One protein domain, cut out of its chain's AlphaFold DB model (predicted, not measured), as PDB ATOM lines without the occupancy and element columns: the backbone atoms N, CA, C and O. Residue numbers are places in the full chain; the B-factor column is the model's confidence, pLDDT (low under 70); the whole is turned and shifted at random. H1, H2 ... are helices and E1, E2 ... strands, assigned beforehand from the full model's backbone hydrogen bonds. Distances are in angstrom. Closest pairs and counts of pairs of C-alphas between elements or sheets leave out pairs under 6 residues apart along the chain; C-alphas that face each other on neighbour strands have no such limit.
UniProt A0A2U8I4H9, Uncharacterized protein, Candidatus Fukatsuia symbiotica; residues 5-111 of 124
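Overview. This is residues 5 to 111 of the 124 residues of an uncharacterized protein of Candidatus Fukatsuia symbiotica (UniProt A0A2U8I4H9). The chain winds from one sheet to the other and back in stacked turns, making two sheets roughly face to face, E1 E3 E7 E6 E5 and E2 E4 E8 E9, with open edges and not closed into a barrel. H1 sits at the end of the stack where E5 and E9 are the edge strands. The printed part has 107 residues, with nine named strands in order E1 to E9 and then H1. Both sheets are mixed, and the class is mostly strand. The whole is compact, with a radius of gyration of the C-alphas of 13.3 A and spans of 35 by 33 by 24 A.

Along the chain. Find C-alpha 5 at (197.667, 183.309, 90.042), where E1, residues 5 to 8, begins. Next come E2, residues 18 to 22, E3, residues 30 to 34, and E4, residues 40 to 44. Then find E5, residues 55 to 59, E6, residues 62 to 67, 15.6 A long, and E7, residues 70 to 75, 16.4 A long, ending at C-alpha 75 at (184.718, 187.079, 87.707). E8 is residues 89 to 93 and E9 residues 96 to 99. H1, residues 100 to 108, is 11.8 A long and ends at C-alpha 108 at (168.856, 181.367, 79.485).

Arrangement. Begin with the sheet E1 E3 E7 E6 E5, which is twisted. E1 and E3 are parallel, with N 7 and O 32 at 2.8 A. E3 and E7 are parallel too, with N 33 and O 73 at 2.8 A. E5 E6 E7 is a meander, each strand the antiparallel neighbour of the one before. In its hairpins look at N 57 and O 64, 2.8 A, and N 65 and O 72, 2.8 A. In the other sheet E2 and E4 are parallel, with N 19 and O 40 at 2.8 A. E4 and E8 are parallel, with N 92 and O 43 at 2.8 A. E8 and E9 are a hairpin, with N 91 and O 98 at 2.9 A. Among the pairs that are apart are E1 and E2, and E5 and E9. H1 only grazes this second sheet, with residues 100 to 103; the closest C-alphas of E8 and H1 are those of Leu 89 and Ala 100, 5.3 A. It also only grazes the first sheet, with residues 103 to 107. In H1 every O i to N i+4 pair is within hydrogen-bond range.

Size, cuts and confidence. The C-alphas farthest apart are those of Gln 12 and Thr 51, 40.1 A. The printed part has no cut. The link from E7 to E8, residues 76 to 88, is long. The mean pLDDT of the printed part is 77.5; look for values under 70 at residues 47 to 53, 77 to 87, 95, 100 to 101 and 104 to 111.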
ATOM      1  N   LEU A   5     197.440 181.983  90.618       95.38
ATOM      2  CA  LEU A   5     197.667 183.309  90.042       95.38
ATOM      3  C   LEU A   5     196.376 184.128  90.046       95.38
ATOM      4  O   LEU A   5     195.338 183.652  89.595       95.38
ATOM      5  N   LEU A   6     196.463 185.383  90.495       95.00
ATOM      6  CA  LEU A   6     195.387 186.366  90.393       95.00
ATOM      7  C   LEU A   6     195.764 187.450  89.380       95.00
ATOM      8  O   LEU A   6     196.778 188.129  89.530       95.00
ATOM      9  N   ILE A   7     194.911 187.644  88.378       93.00
ATOM     10  CA  ILE A   7     195.006 188.700  87.372       93.00
ATOM     11  C   ILE A   7     193.814 189.636  87.556       93.00
ATOM     12  O   ILE A   7     192.661 189.204  87.529       93.00
ATOM     13  N   THR A   8     194.070 190.934  87.712       90.25
ATOM     14  CA  THR A   8     193.002 191.933  87.845       90.25
ATOM     15  C   THR A   8     193.149 193.036  86.813       90.25
ATOM     16  O   THR A   8     194.211 193.657  86.738       90.25
ATOM     17  N   SER A   9     192.088 193.337  86.064       83.88
ATOM     18  CA  SER A   9     192.081 194.515  85.191       83.88
ATOM     19  C   SER A   9     191.649 195.778  85.942       83.88
ATOM     20  O   SER A   9     190.887 195.739  86.917       83.88
ATOM     21  N   GLY A  10     192.153 196.929  85.492       78.44
ATOM     22  CA  GLY A  10     191.793 198.229  86.050       78.44
ATOM     23  C   GLY A  10     190.364 198.644  85.689       78.44
ATOM     24  O   GLY A  10     189.896 198.426  84.572       78.44
ATOM     25  N   ARG A  11     189.686 199.339  86.615       75.19
ATOM     26  CA  ARG A  11     188.319 199.871  86.418       75.19
ATOM     27  C   ARG A  11     188.199 200.866  85.251       75.19
ATOM     28  O   ARG A  11     187.101 201.102  84.771       75.19
ATOM     29  N   GLN A  12     189.314 201.444  84.797       77.19
ATOM     30  CA  GLN A  12     189.355 202.479  83.755       77.19
ATOM     31  C   GLN A  12     189.470 201.938  82.320       77.19
ATOM     32  O   GLN A  12     189.590 202.725  81.385       77.19
ATOM     33  N   GLN A  13     189.472 200.620  82.099       73.69
ATOM     34  CA  GLN A  13     189.579 200.104  80.734       73.69
ATOM     35  C   GLN A  13     188.338 200.479  79.908       73.69
ATOM     36  O   GLN A  13     187.230 200.042  80.211       73.69
ATOM     37  N   ASN A  14     188.546 201.250  78.842       79.00
ATOM     38  CA  ASN A  14     187.490 201.707  77.936       79.00
ATOM     39  C   ASN A  14     186.855 200.554  77.140       79.00
ATOM     40  O   ASN A  14     187.496 199.532  76.887       79.00
ATOM     41  N   SER A  15     185.612 200.745  76.688       81.56
ATOM     42  CA  SER A  15     184.806 199.734  75.979       81.56
ATOM     43  C   SER A  15     185.419 199.230  74.669       81.56
ATOM     44  O   SER A  15     185.178 198.093  74.280       81.56
ATOM     45  N   ASN A  16     186.252 200.035  74.009       82.00
ATOM     46  CA  ASN A  16     186.944 199.667  72.771       82.00
ATOM     47  C   ASN A  16     188.294 198.961  72.992       82.00
ATOM     48  O   ASN A  16     189.016 198.700  72.030       82.00
ATOM     49  N   LYS A  17     188.689 198.701  74.245       86.00
ATOM     50  CA  LYS A  17     189.961 198.052  74.571       86.00
ATOM     51  C   LYS A  17     189.754 196.586  74.908       86.00
ATOM     52  O   LYS A  17     188.874 196.235  75.690       86.00
ATOM     53  N   LYS A  18     190.656 195.755  74.396       88.25
ATOM     54  CA  LYS A  18     190.714 194.315  74.634       88.25
ATOM     55  C   LYS A  18     191.862 193.978  75.581       88.25
ATOM     56  O   LYS A  18     192.982 194.444  75.385       88.25
ATOM     57  N   PHE A  19     191.580 193.140  76.570       89.50
ATOM     58  CA  PHE A  19     192.562 192.481  77.419       89.50
ATOM     59  C   PHE A  19     192.617 191.004  77.020       89.50
ATOM     60  O   PHE A  19     191.588 190.333  77.012       89.50
ATOM     61  N   THR A  20     193.792 190.523  76.612       91.50
ATOM     62  CA  THR A  20     193.978 189.140  76.142       91.50
ATOM     63  C   THR A  20     194.888 188.403  77.098       91.50
ATOM     64  O   THR A  20     195.917 188.952  77.486       91.50
ATOM     65  N   VAL A  21     194.516 187.179  77.451       92.19
ATOM     66  CA  VAL A  21     195.321 186.306  78.301       92.19
ATOM     67  C   VAL A  21     195.491 184.967  77.601       92.19
ATOM     68  O   VAL A  21     194.502 184.328  77.240       92.19
ATOM     69  N   ASP A  22     196.745 184.562  77.428       92.19
ATOM     70  CA  ASP A  22     197.127 183.265  76.880       92.19
ATOM     71  C   ASP A  22     197.349 182.293  78.043       92.19
ATOM     72  O   ASP A  22     198.375 182.341  78.721       92.19
ATOM     73  N   ILE A  23     196.347 181.453  78.318       89.94
ATOM     74  CA  ILE A  23     196.309 180.588  79.509       89.94
ATOM     75  C   ILE A  23     197.420 179.534  79.474       89.94
ATOM     76  O   ILE A  23     197.998 179.221  80.510       89.94
ATOM     77  N   GLU A  24     197.782 179.060  78.282       85.50
ATOM     78  CA  GLU A  24     198.863 178.089  78.063       85.50
ATOM     79  C   GLU A  24     200.231 178.570  78.577       85.50
ATOM     80  O   GLU A  24     201.057 177.771  79.008       85.50
ATOM     81  N   LEU A  25     200.467 179.887  78.593       89.12
ATOM     82  CA  LEU A  25     201.728 180.467  79.065       89.12
ATOM     83  C   LEU A  25     201.793 180.583  80.597       89.12
ATOM     84  O   LEU A  25     202.825 180.967  81.151       89.12
ATOM     85  N   LEU A  26     200.694 180.287  81.297       90.56
ATOM     86  CA  LEU A  26     200.555 180.467  82.737       90.56
ATOM     87  C   LEU A  26     200.615 179.112  83.447       90.56
ATOM     88  O   LEU A  26     199.622 178.400  83.545       90.56
ATOM     89  N   ASN A  27     201.773 178.781  84.018       89.75
ATOM     90  CA  ASN A  27     201.988 177.522  84.736       89.75
ATOM     91  C   ASN A  27     201.455 177.563  86.187       89.75
ATOM     92  O   ASN A  27     202.212 177.483  87.159       89.75
ATOM     93  N   TYR A  28     200.141 177.739  86.332       93.12
ATOM     94  CA  TYR A  28     199.439 177.745  87.617       93.12
ATOM     95  C   TYR A  28     198.286 176.745  87.606       93.12
ATOM     96  O   TYR A  28     197.565 176.638  86.615       93.12
ATOM     97  N   ALA A  29     198.097 176.037  88.722       91.44
ATOM     98  CA  ALA A  29     196.989 175.098  88.887       91.44
ATOM     99  C   ALA A  29     195.637 175.821  89.006       91.44
ATOM    100  O   ALA A  29     194.605 175.290  88.600       91.44
ATOM    101  N   VAL A  30     195.636 177.044  89.547       94.00
ATOM    102  CA  VAL A  30     194.456 177.915  89.610       94.00
ATOM    103  C   VAL A  30     194.804 179.291  89.056       94.00
ATOM    104  O   VAL A  30     195.752 179.931  89.512       94.00
ATOM    105  N   ILE A  31     194.019 179.770  88.098       95.56
ATOM    106  CA  ILE A  31     194.129 181.114  87.528       95.56
ATOM    107  C   ILE A  31     192.804 181.824  87.776       95.56
ATOM    108  O   ILE A  31     191.758 181.366  87.328       95.56
ATOM    109  N   GLN A  32     192.836 182.951  88.478       94.69
ATOM    110  CA  GLN A  32     191.669 183.797  88.691       94.69
ATOM    111  C   GLN A  32     191.828 185.105  87.919       94.69
ATOM    112  O   GLN A  32     192.845 185.786  88.045       94.69
ATOM    113  N   ILE A  33     190.813 185.476  87.142       93.00
ATOM    114  CA  ILE A  33     190.755 186.723  86.384       93.00
ATOM    115  C   ILE A  33     189.555 187.533  86.867       93.00
ATOM    116  O   ILE A  33     188.408 187.161  86.634       93.00
ATOM    117  N   VAL A  34     189.822 188.672  87.502       90.25
ATOM    118  CA  VAL A  34     188.793 189.638  87.905       90.25
ATOM    119  C   VAL A  34     188.877 190.835  86.972       90.25
ATOM    120  O   VAL A  34     189.809 191.640  87.061       90.25
ATOM    121  N   HIS A  35     187.916 190.973  86.064       86.06
ATOM    122  CA  HIS A  35     187.973 192.025  85.053       86.06
ATOM    123  C   HIS A  35     186.876 193.067  85.255       86.06
ATOM    124  O   HIS A  35     185.694 192.811  85.060       86.06
ATOM    125  N   ARG A  36     187.302 194.269  85.661       79.94
ATOM    126  CA  ARG A  36     186.435 195.316  86.231       79.94
ATOM    127  C   ARG A  36     186.179 196.509  85.316       79.94
ATOM    128  O   ARG A  36     185.376 197.371  85.664       79.94
ATOM    129  N   GLY A  37     186.910 196.626  84.210       76.62
ATOM    130  CA  GLY A  37     186.735 197.727  83.257       76.62
ATOM    131  C   GLY A  37     185.451 197.606  82.435       76.62
ATOM    132  O   GLY A  37     184.623 196.750  82.722       76.62
ATOM    133  N   ALA A  38     185.292 198.427  81.394       79.62
ATOM    134  CA  ALA A  38     184.222 198.335  80.389       79.62
ATOM    135  C   ALA A  38     184.658 197.611  79.098       79.62
ATOM    136  O   ALA A  38     183.817 197.252  78.278       79.62
ATOM    137  N   GLY A  39     185.961 197.381  78.911       83.31
ATOM    138  CA  GLY A  39     186.514 196.661  77.756       83.31
ATOM    139  C   GLY A  39     186.222 195.157  77.741       83.31
ATOM    140  O   GLY A  39     185.563 194.630  78.647       83.31
ATOM    141  N   SER A  40     186.741 194.457  76.730       86.38
ATOM    142  CA  SER A  40     186.588 193.006  76.570       86.38
ATOM    143  C   SER A  40     187.756 192.212  77.172       86.38
ATOM    144  O   SER A  40     188.895 192.680  77.201       86.38
ATOM    145  N   LEU A  41     187.456 191.005  77.647       88.44
ATOM    146  CA  LEU A  41     188.374 189.961  78.083       88.44
ATOM    147  C   LEU A  41     188.347 188.828  77.053       88.44
ATOM    148  O   LEU A  41     187.288 188.295  76.724       88.44
ATOM    149  N   HIS A  42     189.515 188.458  76.546       90.25
ATOM    150  CA  HIS A  42     189.680 187.331  75.639       90.25
ATOM    151  C   HIS A  42     190.648 186.341  76.279       90.25
ATOM    152  O   HIS A  42     191.804 186.680  76.526       90.25
ATOM    153  N   CYS A  43     190.182 185.127  76.532       90.38
ATOM    154  CA  CYS A  43     190.994 184.060  77.102       90.38
ATOM    155  C   CYS A  43     191.312 183.061  75.995       90.38
ATOM    156  O   CYS A  43     190.397 182.418  75.484       90.38
ATOM    157  N   ARG A  44     192.588 182.939  75.614       89.81
ATOM    158  CA  ARG A  44     193.035 181.856  74.733       89.81
ATOM    159  C   ARG A  44     193.317 180.631  75.587       89.81
ATOM    160  O   ARG A  44     194.186 180.669  76.457       89.81
ATOM    161  N   ILE A  45     192.523 179.593  75.379       86.25
ATOM    162  CA  ILE A  45     192.575 178.334  76.113       86.25
ATOM    163  C   ILE A  45     193.524 177.391  75.360       86.25
ATOM    164  O   ILE A  45     193.445 177.347  74.129       86.25
ATOM    165  N   PRO A  46     194.426 176.671  76.059       79.31
ATOM    166  CA  PRO A  46     195.356 175.742  75.422       79.31
ATOM    167  C   PRO A  46     194.634 174.746  74.512       79.31
ATOM    168  O   PRO A  46     193.509 174.324  74.796       79.31
ATOM    169  N   GLN A  47     195.305 174.357  73.426       69.06
ATOM    170  CA  GLN A  47     194.836 173.295  72.547       69.06
ATOM    171  C   GLN A  47     194.811 171.988  73.339       69.06
ATOM    172  O   GLN A  47     195.849 171.412  73.652       69.06
ATOM    173  N   GLN A  48     193.613 171.542  73.702       62.66
ATOM    174  CA  GLN A  48     193.439 170.229  74.298       62.66
ATOM    175  C   GLN A  48     193.242 169.212  73.183       62.66
ATOM    176  O   GLN A  48     192.519 169.472  72.217       62.66
ATOM    177  N   ASP A  49     193.878 168.051  73.335       55.09
ATOM    178  CA  ASP A  49     193.489 166.864  72.586       55.09
ATOM    179  C   ASP A  49     191.981 166.685  72.789       55.09
ATOM    180  O   ASP A  49     191.496 166.676  73.924       55.09
ATOM    181  N   THR A  50     191.231 166.605  71.692       49.91
ATOM    182  CA  THR A  50     189.758 166.689  71.631       49.91
ATOM    183  C   THR A  50     189.023 165.616  72.447       49.91
ATOM    184  O   THR A  50     187.796 165.605  72.506       49.91
ATOM    185  N   THR A  51     189.763 164.725  73.106       46.22
ATOM    186  CA  THR A  51     189.284 163.613  73.924       46.22
ATOM    187  C   THR A  51     189.186 163.925  75.421       46.22
ATOM    188  O   THR A  51     188.446 163.229  76.115       46.22
ATOM    189  N   ILE A  52     189.863 164.963  75.941       53.00
ATOM    190  CA  ILE A  52     189.794 165.326  77.368       53.00
ATOM    191  C   ILE A  52     189.144 166.703  77.513       53.00
ATOM    192  O   ILE A  52     189.796 167.743  77.454       53.00
ATOM    193  N   GLY A  53     187.818 166.676  77.648       62.53
ATOM    194  CA  GLY A  53     186.952 167.848  77.561       62.53
ATOM    195  C   GLY A  53     187.210 168.914  78.628       62.53
ATOM    196  O   GLY A  53     187.292 168.628  79.822       62.53
ATOM    197  N   CYS A  54     187.254 170.169  78.182       72.31
ATOM    198  CA  CYS A  54     187.057 171.332  79.037       72.31
ATOM    199  C   CYS A  54     185.604 171.350  79.531       72.31
ATOM    200  O   CYS A  54     184.676 171.178  78.739       72.31
ATOM    201  N   THR A  55     185.399 171.570  80.829       78.06
ATOM    202  CA  THR A  55     184.059 171.778  81.396       78.06
ATOM    203  C   THR A  55     183.884 173.231  81.788       78.06
ATOM    204  O   THR A  55     184.693 173.769  82.541       78.06
ATOM    205  N   ILE A  56     182.798 173.851  81.331       80.06
ATOM    206  CA  ILE A  56     182.432 175.215  81.715       80.06
ATOM    207  C   ILE A  56     181.224 175.147  82.646       80.06
ATOM    208  O   ILE A  56     180.206 174.551  82.296       80.06
ATOM    209  N   THR A  57     181.332 175.770  83.818       78.75
ATOM    210  CA  THR A  57     180.229 175.922  84.769       78.75
ATOM    211  C   THR A  57     180.163 177.334  85.327       78.75
ATOM    212  O   THR A  57     181.066 178.149  85.138       78.75
ATOM    213  N   ARG A  58     179.083 177.634  86.042       77.38
ATOM    214  CA  ARG A  58     178.863 178.926  86.676       77.38
ATOM    215  C   ARG A  58     178.522 178.750  88.147       77.38
ATOM    216  O   ARG A  58     177.662 177.948  88.497       77.38
ATOM    217  N   LYS A  59     179.114 179.596  88.991       78.69
ATOM    218  CA  LYS A  59     178.782 179.711  90.411       78.69
ATOM    219  C   LYS A  59     178.661 181.183  90.798       78.69
ATOM    220  O   LYS A  59     179.651 181.886  90.949       78.69
ATOM    221  N   GLY A  60     177.431 181.672  90.954       77.94
ATOM    222  CA  GLY A  60     177.188 183.081  91.282       77.94
ATOM    223  C   GLY A  60     177.638 184.029  90.163       77.94
ATOM    224  O   GLY A  60     177.088 183.991  89.060       77.94
ATOM    225  N   GLU A  61     178.601 184.905  90.446       76.38
ATOM    226  CA  GLU A  61     179.195 185.833  89.464       76.38
ATOM    227  C   GLU A  61     180.446 185.268  88.774       76.38
ATOM    228  O   GLU A  61     180.990 185.912  87.877       76.38
ATOM    229  N   ASP A  62     180.853 184.050  89.141       83.88
ATOM    230  CA  ASP A  62     182.018 183.384  88.578       83.88
ATOM    231  C   ASP A  62     181.627 182.425  87.451       83.88
ATOM    232  O   ASP A  62     180.701 181.612  87.579       83.88
ATOM    233  N   LEU A  63     182.388 182.490  86.363       85.19
ATOM    234  CA  LEU A  63     182.471 181.456  85.342       85.19
ATOM    235  C   LEU A  63     183.717 180.611  85.625       85.19
ATOM    236  O   LEU A  63     184.821 181.145  85.730       85.19
ATOM    237  N   LEU A  64     183.542 179.303  85.756       87.44
ATOM    238  CA  LEU A  64     184.607 178.356  86.049       87.44
ATOM    239  C   LEU A  64     184.836 177.478  84.822       87.44
ATOM    240  O   LEU A  64     183.899 176.877  84.300       87.44
ATOM    241  N   LEU A  65     186.084 177.406  84.378       88.19
ATOM    242  CA  LEU A  65     186.542 176.510  83.330       88.19
ATOM    243  C   LEU A  65     187.497 175.495  83.953       88.19
ATOM    244  O   LEU A  65     188.549 175.859  84.483       88.19
ATOM    245  N   PHE A  66     187.130 174.223  83.875       87.00
ATOM    246  CA  PHE A  66     187.973 173.104  84.267       87.00
ATOM    247  C   PHE A  66     188.708 172.596  83.035       87.00
ATOM    248  O   PHE A  66     188.123 171.958  82.161       87.00
ATOM    249  N   ILE A  67     189.993 172.918  82.985       83.81
ATOM    250  CA  ILE A  67     190.959 172.501  81.976       83.81
ATOM    251  C   ILE A  67     191.794 171.384  82.618       83.81
ATOM    252  O   ILE A  67     191.935 171.303  83.841       83.81
ATOM    253  N   VAL A  68     192.355 170.477  81.825       81.06
ATOM    254  CA  VAL A  68     193.163 169.374  82.367       81.06
ATOM    255  C   VAL A  68     194.349 169.945  83.142       81.06
ATOM    256  O   VAL A  68     195.205 170.617  82.575       81.06
ATOM    257  N   GLY A  69     194.374 169.695  84.451       82.12
ATOM    258  CA  GLY A  69     195.413 170.198  85.351       82.12
ATOM    259  C   GLY A  69     195.298 171.680  85.732       82.12
ATOM    260  O   GLY A  69     196.143 172.148  86.495       82.12
ATOM    261  N   GLN A  70     194.281 172.413  85.258       88.38
ATOM    262  CA  GLN A  70     194.108 173.842  85.543       88.38
ATOM    263  C   GLN A  70     192.644 174.229  85.773       88.38
ATOM    264  O   GLN A  70     191.738 173.793  85.068       88.38
ATOM    265  N   ILE A  71     192.410 175.126  86.723       91.25
ATOM    266  CA  ILE A  71     191.105 175.762  86.920       91.25
ATOM    267  C   ILE A  71     191.241 177.237  86.565       91.25
ATOM    268  O   ILE A  71     192.047 177.948  87.166       91.25
ATOM    269  N   LEU A  72     190.428 177.703  85.621       92.06
ATOM    270  CA  LEU A  72     190.300 179.114  85.291       92.06
ATOM    271  C   LEU A  72     188.989 179.655  85.865       92.06
ATOM    272  O   LEU A  72     187.910 179.166  85.548       92.06
ATOM    273  N   ILE A  73     189.087 180.682  86.703       92.12
ATOM    274  CA  ILE A  73     187.954 181.365  87.328       92.12
ATOM    275  C   ILE A  73     187.887 182.777  86.754       92.12
ATOM    276  O   ILE A  73     188.850 183.534  86.860       92.12
ATOM    277  N   ILE A  74     186.761 183.144  86.150       90.06
ATOM    278  CA  ILE A  74     186.531 184.465  85.562       90.06
ATOM    279  C   ILE A  74     185.383 185.141  86.307       90.06
ATOM    280  O   ILE A  74     184.253 184.659  86.274       90.06
ATOM    281  N   THR A  75     185.668 186.288  86.915       86.81
ATOM    282  CA  THR A  75     184.718 187.079  87.707       86.81
ATOM    283  C   THR A  75     184.428 188.418  87.016       86.81
ATOM    284  O   THR A  75     185.286 188.963  86.314       86.81
ATOM    285  N   ASP A  76     183.237 188.980  87.239       72.94
ATOM    286  CA  ASP A  76     182.816 190.339  86.835       72.94
ATOM    287  C   ASP A  76     182.661 190.614  85.320       72.94
ATOM    288  O   ASP A  76     182.284 191.722  84.929       72.94
ATOM    289  N   VAL A  77     182.872 189.625  84.444       69.25
ATOM    290  CA  VAL A  77     182.719 189.795  82.975       69.25
ATOM    291  C   VAL A  77     181.494 189.096  82.414       69.25
ATOM    292  O   VAL A  77     181.009 189.463  81.348       69.25
ATOM    293  N   PHE A  78     180.971 188.100  83.124       64.00
ATOM    294  CA  PHE A  78     179.857 187.289  82.657       64.00
ATOM    295  C   PHE A  78     178.702 187.338  83.657       64.00
ATOM    296  O   PHE A  78     178.651 186.585  84.626       64.00
ATOM    297  N   ASN A  79     177.741 188.230  83.415       63.34
ATOM    298  CA  ASN A  79     176.464 188.207  84.117       63.34
ATOM    299  C   ASN A  79     175.338 188.072  83.090       63.34
ATOM    300  O   ASN A  79     174.952 189.074  82.487       63.34
ATOM    301  N   PRO A  80     174.764 186.872  82.910       56.62
ATOM    302  CA  PRO A  80     173.764 186.646  81.890       56.62
ATOM    303  C   PRO A  80     172.395 187.249  82.198       56.62
ATOM    304  O   PRO A  80     171.484 187.095  81.401       56.62
ATOM    305  N   ARG A  81     172.242 187.960  83.321       56.44
ATOM    306  CA  ARG A  81     171.070 188.798  83.616       56.44
ATOM    307  C   ARG A  81     171.337 190.288  83.389       56.44
ATOM    308  O   ARG A  81     170.404 191.083  83.403       56.44
ATOM    309  N   LYS A  82     172.600 190.695  83.213       57.28
ATOM    310  CA  LYS A  82     172.987 192.080  82.917       57.28
ATOM    311  C   LYS A  82     173.395 192.153  81.447       57.28
ATOM    312  O   LYS A  82     174.543 191.890  81.096       57.28
ATOM    313  N   ASN A  83     172.441 192.567  80.610       48.03
ATOM    314  CA  ASN A  83     172.520 192.540  79.144       48.03
ATOM    315  C   ASN A  83     173.731 193.244  78.496       48.03
ATOM    316  O   ASN A  83     173.981 193.079  77.306       48.03
ATOM    317  N   ALA A  84     174.497 194.037  79.246       54.44
ATOM    318  CA  ALA A  84     175.633 194.793  78.722       54.44
ATOM    319  C   ALA A  84     176.950 193.990  78.650       54.44
ATOM    320  O   ALA A  84     177.929 194.477  78.085       54.44
ATOM    321  N   ALA A  85     177.012 192.790  79.243       53.72
ATOM    322  CA  ALA A  85     178.270 192.064  79.431       53.72
ATOM    323  C   ALA A  85     178.561 190.963  78.389       53.72
ATOM    324  O   ALA A  85     179.709 190.545  78.258       53.72
ATOM    325  N   TYR A  86     177.573 190.531  77.594       54.31
ATOM    326  CA  TYR A  86     177.726 189.373  76.696       54.31
ATOM    327  C   TYR A  86     178.776 189.540  75.596       54.31
ATOM    328  O   TYR A  86     179.432 188.581  75.214       54.31
ATOM    329  N   GLY A  87     178.977 190.761  75.097       62.22
ATOM    330  CA  GLY A  87     180.006 191.034  74.087       62.22
ATOM    331  C   GLY A  87     181.420 191.151  74.661       62.22
ATOM    332  O   GLY A  87     182.366 191.415  73.922       62.22
ATOM    333  N   ARG A  88     181.577 191.034  75.985       78.06
ATOM    334  CA  ARG A  88     182.805 191.414  76.688       78.06
ATOM    335  C   ARG A  88     183.671 190.229  77.081       78.06
ATOM    336  O   ARG A  88     184.785 190.466  77.526       78.06
ATOM    337  N   LEU A  89     183.202 188.997  76.912       85.31
ATOM    338  CA  LEU A  89     183.988 187.789  77.147       85.31
ATOM    339  C   LEU A  89     184.032 186.934  75.879       85.31
ATOM    340  O   LEU A  89     182.997 186.648  75.276       85.31
ATOM    341  N   GLN A  90     185.234 186.499  75.512       86.62
ATOM    342  CA  GLN A  90     185.449 185.496  74.477       86.62
ATOM    343  C   GLN A  90     186.425 184.431  74.980       86.62
ATOM    344  O   GLN A  90     187.555 184.748  75.360       86.62
ATOM    345  N   LEU A  91     185.992 183.175  74.956       86.44
ATOM    346  CA  LEU A  91     186.842 182.009  75.159       86.44
ATOM    347  C   LEU A  91     187.298 181.531  73.783       86.44
ATOM    348  O   LEU A  91     186.469 181.294  72.913       86.44
ATOM    349  N   ILE A  92     188.603 181.454  73.551       86.50
ATOM    350  CA  ILE A  92     189.184 181.133  72.245       86.50
ATOM    351  C   ILE A  92     189.910 179.800  72.383       86.50
ATOM    352  O   ILE A  92     190.914 179.729  73.086       86.50
ATOM    353  N   PHE A  93     189.407 178.767  71.719       81.38
ATOM    354  CA  PHE A  93     190.013 177.442  71.626       81.38
ATOM    355  C   PHE A  93     190.663 177.271  70.245       81.38
ATOM    356  O   PHE A  93     190.427 178.065  69.332       81.38
ATOM    357  N   ALA A  94     191.467 176.221  70.069       72.56
ATOM    358  CA  ALA A  94     192.128 175.942  68.791       72.56
ATOM    359  C   ALA A  94     191.139 175.730  67.626       72.56
ATOM    360  O   ALA A  94     191.396 176.185  66.516       72.56
ATOM    361  N   ASN A  95     189.986 175.109  67.901       68.69
ATOM    362  CA  ASN A  95     188.994 174.738  66.884       68.69
ATOM    363  C   ASN A  95     187.823 175.732  66.784       68.69
ATOM    364  O   ASN A  95     186.827 175.450  66.128       68.69
ATOM    365  N   GLY A  96     187.895 176.879  67.464       71.38
ATOM    366  CA  GLY A  96     186.804 177.854  67.476       71.38
ATOM    367  C   GLY A  96     186.744 178.674  68.759       71.38
ATOM    368  O   GLY A  96     187.461 178.422  69.722       71.38
ATOM    369  N   GLY A  97     185.889 179.692  68.777       72.62
ATOM    370  CA  GLY A  97     185.662 180.516  69.961       72.62
ATOM    371  C   GLY A  97     184.240 180.359  70.476       72.62
ATOM    372  O   GLY A  97     183.320 180.269  69.678       72.62
ATOM    373  N   ILE A  98     184.074 180.386  71.796       75.94
ATOM    374  CA  ILE A  98     182.770 180.525  72.442       75.94
ATOM    375  C   ILE A  98     182.667 181.958  72.962       75.94
ATOM    376  O   ILE A  98     183.457 182.417  73.796       75.94
ATOM    377  N   THR A  99     181.699 182.695  72.440       71.94
ATOM    378  CA  THR A  99     181.350 184.038  72.895       71.94
ATOM    379  C   THR A  99     180.492 183.976  74.153       71.94
ATOM    380  O   THR A  99     179.797 182.994  74.424       71.94
ATOM    381  N   ALA A 100     180.474 185.055  74.934       68.69
ATOM    382  CA  ALA A 100     179.557 185.123  76.064       68.69
ATOM    383  C   ALA A 100     178.073 185.186  75.655       68.69
ATOM    384  O   ALA A 100     177.227 184.836  76.473       68.69
ATOM    385  N   SER A 101     177.734 185.553  74.415       65.50
ATOM    386  CA  SER A 101     176.363 185.419  73.900       65.50
ATOM    387  C   SER A 101     175.956 183.952  73.740       65.50
ATOM    388  O   SER A 101     174.871 183.572  74.166       65.50
ATOM    389  N   GLU A 102     176.843 183.114  73.197       70.44
ATOM    390  CA  GLU A 102     176.603 181.669  73.084       70.44
ATOM    391  C   GLU A 102     176.495 181.033  74.471       70.44
ATOM    392  O   GLU A 102     175.508 180.356  74.743       70.44
ATOM    393  N   LEU A 103     177.421 181.345  75.391       71.75
ATOM    394  CA  LEU A 103     177.319 180.907  76.790       71.75
ATOM    395  C   LEU A 103     175.988 181.337  77.419       71.75
ATOM    396  O   LEU A 103     175.347 180.541  78.096       71.75
ATOM    397  N   ALA A 104     175.560 182.583  77.216       66.50
ATOM    398  CA  ALA A 104     174.325 183.098  77.796       66.50
ATOM    399  C   ALA A 104     173.071 182.396  77.279       66.50
ATOM    400  O   ALA A 104     172.185 182.130  78.087       66.50
ATOM    401  N   ASN A 105     173.003 182.067  75.988       66.94
ATOM    402  CA  ASN A 105     171.883 181.309  75.431       66.94
ATOM    403  C   ASN A 105     171.727 179.959  76.147       66.94
ATOM    404  O   ASN A 105     170.627 179.637  76.589       66.94
ATOM    405  N   TYR A 106     172.831 179.248  76.412       64.88
ATOM    406  CA  TYR A 106     172.797 177.998  77.185       64.88
ATOM    407  C   TYR A 106     172.237 178.173  78.608       64.88
ATOM    408  O   TYR A 106     171.482 177.322  79.080       64.88
ATOM    409  N   TYR A 107     172.574 179.272  79.290       62.31
ATOM    410  CA  TYR A 107     172.076 179.560  80.644       62.31
ATOM    411  C   TYR A 107     170.666 180.175  80.681       62.31
ATOM    412  O   TYR A 107     170.051 180.187  81.745       62.31
ATOM    413  N   ASN A 108     170.174 180.732  79.571       61.66
ATOM    414  CA  ASN A 108     168.856 181.367  79.485       61.66
ATOM    415  C   ASN A 108     167.767 180.389  79.022       61.66
ATOM    416  O   ASN A 108     166.641 180.488  79.501       61.66
ATOM    417  N   ASP A 109     168.100 179.430  78.152       55.16
ATOM    418  CA  ASP A 109     167.172 178.361  77.743       55.16
ATOM    419  C   ASP A 109     166.904 177.352  78.871       55.16
ATOM    420  O   ASP A 109     165.917 176.613  78.859       55.16
ATOM    421  N   SER A 110     167.756 177.338  79.894       49.22
ATOM    422  CA  SER A 110     167.625 176.474  81.055       49.22
ATOM    423  C   SER A 110     166.984 177.224  82.232       49.22
ATOM    424  O   SER A 110     167.622 177.955  82.984       49.22
ATOM    425  N   ASN A 111     165.683 177.002  82.442       44.75
ATOM    426  CA  ASN A 111     164.895 177.466  83.599       44.75
ATOM    427  C   ASN A 111     165.346 176.865  84.962       44.75
ATOM    428  O   ASN A 111     164.523 176.680  85.859       44.75
TER     429      ASN A 111